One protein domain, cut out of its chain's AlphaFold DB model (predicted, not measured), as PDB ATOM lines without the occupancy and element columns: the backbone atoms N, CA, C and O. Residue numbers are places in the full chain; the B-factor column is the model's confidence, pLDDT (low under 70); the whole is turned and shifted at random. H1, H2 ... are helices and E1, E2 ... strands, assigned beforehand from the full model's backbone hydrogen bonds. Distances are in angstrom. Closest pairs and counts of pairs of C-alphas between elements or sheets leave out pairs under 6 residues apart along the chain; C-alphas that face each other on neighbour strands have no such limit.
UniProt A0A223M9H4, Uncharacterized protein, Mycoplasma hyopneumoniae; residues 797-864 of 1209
ATOM      1  N   THR A 797     -55.313 214.407   0.134       78.25
ATOM      2  CA  THR A 797     -54.164 214.097  -0.724       78.25
ATOM      3  C   THR A 797     -53.247 215.321  -0.804       78.25
ATOM      4  O   THR A 797     -53.703 216.462  -0.667       78.25
ATOM      5  N   ILE A 798     -51.954 215.102  -1.054       75.25
ATOM      6  CA  ILE A 798     -50.967 216.177  -1.267       75.25
ATOM      7  C   ILE A 798     -50.916 216.503  -2.766       75.25
ATOM      8  O   ILE A 798     -49.988 216.144  -3.493       75.25
ATOM      9  N   ASN A 799     -51.965 217.162  -3.255       77.62
ATOM     10  CA  ASN A 799     -52.022 217.676  -4.617       77.62
ATOM     11  C   ASN A 799     -52.629 219.082  -4.631       77.62
ATOM     12  O   ASN A 799     -53.831 219.247  -4.444       77.62
ATOM     13  N   PHE A 800     -51.795 220.084  -4.904       77.81
ATOM     14  CA  PHE A 800     -52.196 221.490  -4.931       77.81
ATOM     15  C   PHE A 800     -52.404 222.026  -6.354       77.81
ATOM     16  O   PHE A 800     -52.546 223.226  -6.537       77.81
ATOM     17  N   SER A 801     -52.470 221.162  -7.379       68.12
ATOM     18  CA  SER A 801     -52.633 221.581  -8.787       68.12
ATOM     19  C   SER A 801     -53.879 222.450  -9.030       68.12
ATOM     20  O   SER A 801     -53.921 223.223  -9.984       68.12
ATOM     21  N   SER A 802     -54.906 222.308  -8.184       59.94
ATOM     22  CA  SER A 802     -56.150 223.085  -8.220       59.94
ATOM     23  C   SER A 802     -56.185 224.266  -7.242       59.94
ATOM     24  O   SER A 802     -57.103 225.083  -7.318       59.94
ATOM     25  N   GLU A 803     -55.227 224.371  -6.320       62.88
ATOM     26  CA  GLU A 803     -55.172 225.417  -5.295       62.88
ATOM     27  C   GLU A 803     -54.107 226.451  -5.646       62.88
ATOM     28  O   GLU A 803     -52.944 226.122  -5.846       62.88
ATOM     29  N   LYS A 804     -54.495 227.729  -5.711       68.00
ATOM     30  CA  LYS A 804     -53.535 228.802  -6.008       68.00
ATOM     31  C   LYS A 804     -52.676 229.177  -4.797       68.00
ATOM     32  O   LYS A 804     -51.524 229.548  -4.985       68.00
ATOM     33  N   GLU A 805     -53.230 229.111  -3.582       84.50
ATOM     34  CA  GLU A 805     -52.581 229.543  -2.335       84.50
ATOM     35  C   GLU A 805     -53.132 228.752  -1.134       84.50
ATOM     36  O   GLU A 805     -54.338 228.512  -1.047       84.50
ATOM     37  N   ILE A 806     -52.266 228.388  -0.186       86.62
ATOM     38  CA  ILE A 806     -52.638 227.916   1.154       86.62
ATOM     39  C   ILE A 806     -52.709 229.126   2.072       86.62
ATOM     40  O   ILE A 806     -51.756 229.898   2.158       86.62
ATOM     41  N   VAL A 807     -53.819 229.269   2.791       87.69
ATOM     42  CA  VAL A 807     -53.999 230.339   3.773       87.69
ATOM     43  C   VAL A 807     -53.921 229.746   5.175       87.69
ATOM     44  O   VAL A 807     -54.744 228.907   5.543       87.69
ATOM     45  N   LEU A 808     -52.935 230.178   5.959       88.19
ATOM     46  CA  LEU A 808     -52.819 229.812   7.367       88.19
ATOM     47  C   LEU A 808     -53.628 230.805   8.208       88.19
ATOM     48  O   LEU A 808     -53.226 231.956   8.378       88.19
ATOM     49  N   ASN A 809     -54.760 230.340   8.740       81.25
ATOM     50  CA  ASN A 809     -55.635 231.117   9.622       81.25
ATOM     51  C   ASN A 809     -55.390 230.772  11.101       81.25
ATOM     52  O   ASN A 809     -54.950 229.664  11.427       81.25
ATOM     53  N   ASN A 810     -55.768 231.691  11.998       70.38
ATOM     54  CA  ASN A 810     -55.773 231.508  13.459       70.38
ATOM     55  C   ASN A 810     -54.391 231.246  14.080       70.38
ATOM     56  O   ASN A 810     -54.278 230.525  15.073       70.38
ATOM     57  N   LEU A 811     -53.330 231.807  13.500       83.38
ATOM     58  CA  LEU A 811     -52.032 231.844  14.162       83.38
ATOM     59  C   LEU A 811     -52.078 232.886  15.286       83.38
ATOM     60  O   LEU A 811     -52.316 234.066  15.037       83.38
ATOM     61  N   ASP A 812     -51.860 232.445  16.519       84.12
ATOM     62  CA  ASP A 812     -51.748 233.346  17.660       84.12
ATOM     63  C   ASP A 812     -50.318 233.893  17.748       84.12
ATOM     64  O   ASP A 812     -49.357 233.133  17.895       84.12
ATOM     65  N   PHE A 813     -50.192 235.215  17.632       86.81
ATOM     66  CA  PHE A 813     -48.962 235.986  17.843       86.81
ATOM     67  C   PHE A 813     -49.148 237.067  18.917       86.81
ATOM     68  O   PHE A 813     -48.401 238.043  18.952       86.81
ATOM     69  N   SER A 814     -50.155 236.918  19.782       84.31
ATOM     70  CA  SER A 814     -50.495 237.910  20.805       84.31
ATOM     71  C   SER A 814     -49.338 238.208  21.759       84.31
ATOM     72  O   SER A 814     -49.132 239.366  22.120       84.31
ATOM     73  N   ASP A 815     -48.523 237.200  22.073       83.56
ATOM     74  CA  ASP A 815     -47.297 237.312  22.868       83.56
ATOM     75  C   ASP A 815     -46.177 238.110  22.179       83.56
ATOM     76  O   ASP A 815     -45.239 238.542  22.844       83.56
ATOM     77  N   LEU A 816     -46.271 238.325  20.861       86.19
ATOM     78  CA  LEU A 816     -45.302 239.089  20.073       86.19
ATOM     79  C   LEU A 816     -45.787 240.504  19.719       86.19
ATOM     80  O   LEU A 816     -45.010 241.298  19.194       86.19
ATOM     81  N   ASN A 817     -47.047 240.849  20.005       84.25
ATOM     82  CA  ASN A 817     -47.671 242.100  19.551       84.25
ATOM     83  C   ASN A 817     -46.913 243.368  19.971       84.25
ATOM     84  O   ASN A 817     -46.954 244.365  19.252       84.25
ATOM     85  N   THR A 818     -46.241 243.349  21.119       80.94
ATOM     86  CA  THR A 818     -45.461 244.486  21.631       80.94
ATOM     87  C   THR A 818     -44.180 244.744  20.841       80.94
ATOM     88  O   THR A 818     -43.648 245.846  20.914       80.94
ATOM     89  N   TYR A 819     -43.703 243.762  20.070       79.19
ATOM     90  CA  TYR A 819     -42.455 243.843  19.302       79.19
ATOM     91  C   TYR A 819     -42.679 244.019  17.798       79.19
ATOM     92  O   TYR A 819     -41.727 244.198  17.043       79.19
ATOM     93  N   LEU A 820     -43.935 243.950  17.351       79.81
ATOM     94  CA  LEU A 820     -44.300 244.022  15.944       79.81
ATOM     95  C   LEU A 820     -44.857 245.404  15.601       79.81
ATOM     96  O   LEU A 820     -45.698 245.958  16.313       79.81
ATOM     97  N   THR A 821     -44.432 245.935  14.461       79.25
ATOM     98  CA  THR A 821     -45.065 247.101  13.833       79.25
ATOM     99  C   THR A 821     -46.489 246.765  13.393       79.25
ATOM    100  O   THR A 821     -46.828 245.599  13.177       79.25
ATOM    101  N   ASP A 822     -47.334 247.775  13.206       76.50
ATOM    102  CA  ASP A 822     -48.719 247.539  12.782       76.50
ATOM    103  C   ASP A 822     -48.803 246.870  11.402       76.50
ATOM    104  O   ASP A 822     -49.613 245.964  11.213       76.50
ATOM    105  N   ASN A 823     -47.878 247.201  10.493       78.06
ATOM    106  CA  ASN A 823     -47.714 246.516   9.207       78.06
ATOM    107  C   ASN A 823     -47.359 245.023   9.383       78.06
ATOM    108  O   ASN A 823     -47.947 244.153   8.745       78.06
ATOM    109  N   GLN A 824     -46.436 244.689  10.292       83.12
ATOM    110  CA  GLN A 824     -46.091 243.289  10.580       83.12
ATOM    111  C   GLN A 824     -47.262 242.527  11.209       83.12
ATOM    112  O   GLN A 824     -47.532 241.392  10.816       83.12
ATOM    113  N   LYS A 825     -47.993 243.146  12.147       84.94
ATOM    114  CA  LYS A 825     -49.209 242.557  12.731       84.94
ATOM    115  C   LYS A 825     -50.254 242.277  11.657       84.94
ATOM    116  O   LYS A 825     -50.899 241.234  11.693       84.94
ATOM    117  N   GLU A 826     -50.430 243.194  10.708       83.00
ATOM    118  CA  GLU A 826     -51.348 243.017   9.585       83.00
ATOM    119  C   GLU A 826     -50.928 241.846   8.687       83.00
ATOM    120  O   GLU A 826     -51.752 240.968   8.414       83.00
ATOM    121  N   ASN A 827     -49.641 241.755   8.338       83.00
ATOM    122  CA  ASN A 827     -49.092 240.660   7.531       83.00
ATOM    123  C   ASN A 827     -49.206 239.280   8.206       83.00
ATOM    124  O   ASN A 827     -49.298 238.267   7.514       83.00
ATOM    125  N   LEU A 828     -49.240 239.220   9.541       85.12
ATOM    126  CA  LEU A 828     -49.409 237.972  10.296       85.12
ATOM    127  C   LEU A 828     -50.864 237.497  10.421       85.12
ATOM    128  O   LEU A 828     -51.078 236.342  10.791       85.12
ATOM    129  N   LYS A 829     -51.867 238.336  10.113       81.44
ATOM    130  CA  LYS A 829     -53.287 237.944  10.223       81.44
ATOM    131  C   LYS A 829     -53.665 236.840   9.237       81.44
ATOM    132  O   LYS A 829     -54.397 235.931   9.611       81.44
ATOM    133  N   ASN A 830     -53.182 236.938   7.996       79.44
ATOM    134  CA  ASN A 830     -53.504 236.014   6.906       79.44
ATOM    135  C   ASN A 830     -52.234 235.665   6.127       79.44
ATOM    136  O   ASN A 830     -51.887 236.332   5.150       79.44
ATOM    137  N   ILE A 831     -51.550 234.603   6.548       87.19
ATOM    138  CA  ILE A 831     -50.317 234.166   5.893       87.19
ATOM    139  C   ILE A 831     -50.679 233.293   4.697       87.19
ATOM    140  O   ILE A 831     -51.279 232.229   4.846       87.19
ATOM    141  N   LYS A 832     -50.306 233.757   3.505       88.94
ATOM    142  CA  LYS A 832     -50.563 233.076   2.237       88.94
ATOM    143  C   LYS A 832     -49.279 232.455   1.713       88.94
ATOM    144  O   LYS A 832     -48.283 233.160   1.552       88.94
ATOM    145  N   LEU A 833     -49.320 231.160   1.423       90.44
ATOM    146  CA  LEU A 833     -48.207 230.430   0.828       90.44
ATOM    147  C   LEU A 833     -48.602 229.856  -0.525       90.44
ATOM    148  O   LEU A 833     -49.668 229.261  -0.671       90.44
ATOM    149  N   LYS A 834     -47.724 230.010  -1.511       89.88
ATOM    150  CA  LYS A 834     -47.900 229.459  -2.851       89.88
ATOM    151  C   LYS A 834     -47.250 228.080  -2.918       89.88
ATOM    152  O   LYS A 834     -46.032 227.987  -2.758       89.88
ATOM    153  N   PRO A 835     -48.029 227.006  -3.121       88.94
ATOM    154  CA  PRO A 835     -47.462 225.693  -3.360       88.94
ATOM    155  C   PRO A 835     -46.872 225.631  -4.773       88.94
ATOM    156  O   PRO A 835     -47.503 226.053  -5.742       88.94
ATOM    157  N   TYR A 836     -45.683 225.060  -4.906       85.69
ATOM    158  CA  TYR A 836     -45.053 224.754  -6.187       85.69
ATOM    159  C   TYR A 836     -44.350 223.398  -6.108       85.69
ATOM    160  O   TYR A 836     -44.037 222.905  -5.023       85.69
ATOM    161  N   GLN A 837     -44.157 222.748  -7.255       79.12
ATOM    162  CA  GLN A 837     -43.454 221.470  -7.307       79.12
ATOM    163  C   GLN A 837     -41.989 221.686  -7.658       79.12
ATOM    164  O   GLN A 837     -41.686 222.183  -8.736       79.12
ATOM    165  N   ASN A 838     -41.105 221.211  -6.787       65.81
ATOM    166  CA  ASN A 838     -39.672 221.130  -7.027       65.81
ATOM    167  C   ASN A 838     -39.262 219.649  -7.025       65.81
ATOM    168  O   ASN A 838     -39.502 218.936  -6.049       65.81
ATOM    169  N   ASN A 839     -38.710 219.154  -8.137       62.59
ATOM    170  CA  ASN A 839     -38.312 217.747  -8.319       62.59
ATOM    171  C   ASN A 839     -39.408 216.712  -7.967       62.59
ATOM    172  O   ASN A 839     -39.118 215.604  -7.521       62.59
ATOM    173  N   GLY A 840     -40.683 217.061  -8.175       65.44
ATOM    174  CA  GLY A 840     -41.831 216.198  -7.860       65.44
ATOM    175  C   GLY A 840     -42.299 216.244  -6.399       65.44
ATOM    176  O   GLY A 840     -43.266 215.561  -6.066       65.44
ATOM    177  N   ASN A 841     -41.672 217.062  -5.549       71.62
ATOM    178  CA  ASN A 841     -42.104 217.325  -4.178       71.62
ATOM    179  C   ASN A 841     -42.743 218.705  -4.059       71.62
ATOM    180  O   ASN A 841     -42.339 219.655  -4.730       71.62
ATOM    181  N   TRP A 842     -43.719 218.828  -3.166       81.75
ATOM    182  CA  TRP A 842     -44.351 220.110  -2.894       81.75
ATOM    183  C   TRP A 842     -43.496 220.959  -1.958       81.75
ATOM    184  O   TRP A 842     -43.112 220.532  -0.868       81.75
ATOM    185  N   SER A 843     -43.223 222.167  -2.425       85.81
ATOM    186  CA  SER A 843     -42.559 223.246  -1.707       85.81
ATOM    187  C   SER A 843     -43.535 224.413  -1.581       85.81
ATOM    188  O   SER A 843     -44.459 224.550  -2.386       85.81
ATOM    189  N   PHE A 844     -43.360 225.240  -0.560       89.25
ATOM    190  CA  PHE A 844     -44.286 226.322  -0.241       89.25
ATOM    191  C   PHE A 844     -43.514 227.627  -0.120       89.25
ATOM    192  O   PHE A 844     -42.637 227.754   0.733       89.25
ATOM    193  N   GLU A 845     -43.840 228.587  -0.977       90.19
ATOM    194  CA  GLU A 845     -43.221 229.908  -0.992       90.19
ATOM    195  C   GLU A 845     -44.117 230.918  -0.271       90.19
ATOM    196  O   GLU A 845     -45.301 231.070  -0.583       90.19
ATOM    197  N   LEU A 846     -43.546 231.618   0.699       88.81
ATOM    198  CA  LEU A 846     -44.155 232.765   1.349       88.81
ATOM    199  C   LEU A 846     -43.902 234.033   0.528       88.81
ATOM    200  O   LEU A 846     -42.800 234.235   0.019       88.81
ATOM    201  N   ASP A 847     -44.900 234.919   0.452       83.06
ATOM    202  CA  ASP A 847     -44.763 236.200  -0.247       83.06
ATOM    203  C   ASP A 847     -43.504 236.958   0.205       83.06
ATOM    204  O   ASP A 847     -43.211 237.084   1.401       83.06
ATOM    205  N   LYS A 848     -42.751 237.473  -0.770       77.56
ATOM    206  CA  LYS A 848     -41.485 238.161  -0.523       77.56
ATOM    207  C   LYS A 848     -41.668 239.386   0.371       77.56
ATOM    208  O   LYS A 848     -40.873 239.575   1.283       77.56
ATOM    209  N   ASN A 849     -42.732 240.168   0.191       75.19
ATOM    210  CA  ASN A 849     -42.986 241.340   1.030       75.19
ATOM    211  C   ASN A 849     -43.277 240.931   2.478       75.19
ATOM    212  O   ASN A 849     -42.804 241.586   3.405       75.19
ATOM    213  N   ILE A 850     -44.003 239.825   2.684       80.69
ATOM    214  CA  ILE A 850     -44.262 239.286   4.026       80.69
ATOM    215  C   ILE A 850     -42.952 238.801   4.653       80.69
ATOM    216  O   ILE A 850     -42.617 239.229   5.758       80.69
ATOM    217  N   THR A 851     -42.183 237.979   3.934       79.69
ATOM    218  CA  THR A 851     -40.879 237.459   4.381       79.69
ATOM    219  C   THR A 851     -39.938 238.595   4.788       79.69
ATOM    220  O   THR A 851     -39.341 238.549   5.863       79.69
ATOM    221  N   GLU A 852     -39.848 239.640   3.963       72.19
ATOM    222  CA  GLU A 852     -39.018 240.819   4.217       72.19
ATOM    223  C   GLU A 852     -39.532 241.648   5.393       72.19
ATOM    224  O   GLU A 852     -38.737 242.076   6.230       72.19
ATOM    225  N   SER A 853     -40.851 241.852   5.490       75.69
ATOM    226  CA  SER A 853     -41.453 242.612   6.590       75.69
ATOM    227  C   SER A 853     -41.250 241.929   7.943       75.69
ATOM    228  O   SER A 853     -41.009 242.605   8.937       75.69
ATOM    229  N   LEU A 854     -41.306 240.596   7.987       77.00
ATOM    230  CA  LEU A 854     -41.161 239.783   9.199       77.00
ATOM    231  C   LEU A 854     -39.713 239.342   9.454       77.00
ATOM    232  O   LEU A 854     -39.443 238.640  10.429       77.00
ATOM    233  N   ASN A 855     -38.792 239.744   8.572       71.81
ATOM    234  CA  ASN A 855     -37.372 239.424   8.639       71.81
ATOM    235  C   ASN A 855     -37.088 237.907   8.759       71.81
ATOM    236  O   ASN A 855     -36.198 237.482   9.492       71.81
ATOM    237  N   LEU A 856     -37.865 237.071   8.061       80.06
ATOM    238  CA  LEU A 856     -37.732 235.611   8.146       80.06
ATOM    239  C   LEU A 856     -36.482 235.122   7.403       80.06
ATOM    240  O   LEU A 856     -36.173 235.600   6.313       80.06
ATOM    241  N   ALA A 857     -35.788 234.131   7.975       69.62
ATOM    242  CA  ALA A 857     -34.561 233.581   7.397       69.62
ATOM    243  C   ALA A 857     -34.809 232.741   6.131       69.62
ATOM    244  O   ALA A 857     -33.950 232.698   5.256       69.62
ATOM    245  N   ASN A 858     -35.984 232.105   6.011       73.19
ATOM    246  CA  ASN A 858     -36.382 231.378   4.801       73.19
ATOM    247  C   ASN A 858     -37.787 231.804   4.360       73.19
ATOM    248  O   ASN A 858     -38.706 231.835   5.178       73.19
ATOM    249  N   SER A 859     -37.955 232.055   3.061       80.81
ATOM    250  CA  SER A 859     -39.263 232.201   2.405       80.81
ATOM    251  C   SER A 859     -39.824 230.871   1.896       80.81
ATOM    252  O   SER A 859     -40.983 230.815   1.505       80.81
ATOM    253  N   HIS A 860     -39.014 229.812   1.887       85.38
ATOM    254  CA  HIS A 860     -39.373 228.509   1.335       85.38
ATOM    255  C   HIS A 860     -39.481 227.466   2.442       85.38
ATOM    256  O   HIS A 860     -38.596 227.352   3.296       85.38
ATOM    257  N   PHE A 861     -40.560 226.693   2.398       86.31
ATOM    258  CA  PHE A 861     -40.831 225.590   3.309       86.31
ATOM    259  C   PHE A 861     -40.948 224.305   2.494       86.31
ATOM    260  O   PHE A 861     -41.673 224.255   1.502       86.31
ATOM    261  N   GLU A 862     -40.240 223.264   2.915       84.94
ATOM    262  CA  GLU A 862     -40.261 221.955   2.270       84.94
ATOM    263  C   GLU A 862     -40.564 220.890   3.327       84.94
ATOM    264  O   GLU A 862     -39.980 220.904   4.412       84.94
ATOM    265  N   PHE A 863     -41.424 219.925   2.986       84.19
ATOM    266  CA  PHE A 863     -41.716 218.763   3.833       84.19
ATOM    267  C   PHE A 863     -41.434 217.453   3.079       84.19
ATOM    268  O   PHE A 863     -42.369 216.744   2.694       84.19
ATOM    269  N   PRO A 864     -40.149 217.126   2.825       81.50
ATOM    270  CA  PRO A 864     -39.744 215.909   2.126       81.50
ATOM    271  C   PRO A 864     -40.397 214.650   2.717       81.50
ATOM    272  O   PRO A 864     -40.233 214.365   3.904       81.50
TER     273      PRO A 864
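AT A GLANCE: This is residues 797 to 864 of the 1209 residues of an uncharacterized protein of Mycoplasma hyopneumoniae (UniProt A0A223M9H4). A long hairpin, E2 and E3, with short E1 and E4 at its edges, makes a strongly twisted sheet; H1 and H2 meet at one end, where the loop of residues 809 to 821 makes the far tip. The 68 printed residues run E1 H1 E2 E3 H2 E4, the sheet E1 E2 E3 E4, antiparallel. Helices and strands are mixed; the whole is elongated, 41 by 22 by 18 A, and only just loose, close to compact, radius of gyration of the C-alphas 13.4 A.

IN THESE COORDINATES: E1, residues 806 to 808, begins at C-alpha 806 (-52.638, 227.916, 1.154). H1 is 822 to 829, 10.9 A; E2 831 to 838, 21.2 A; E3 841 to 846, 16.5 A; H2 848 to 853. E4, 860 to 862, ends at C-alpha 862 (-40.261, 221.955, 2.270).

HOW THE PARTS SIT: Within hydrogen-bond range are N 806 and O 833 of E1 and E2, N 836 and O 843 of E2 and E3, and N 844 and O 861 of E3 and E4, each 2.8 A. H1 touches H2, closest C-alphas Asn 827 and Ile 850, 6.1 A, at a steep tilt of 52 degrees, opposite ways. H2 only grazes the sheet; H1 is not on it. In H1 and H2 every O i to N i+4 pair is within range.

THE WHOLE: The printed part has no cut. The farthest C-alphas, Thr 818 and Gly 840, are 41.0 A apart. The link E1 to H1 is long. The pLDDT is under 70 at residues 801 to 804, 838 to 840 and 857.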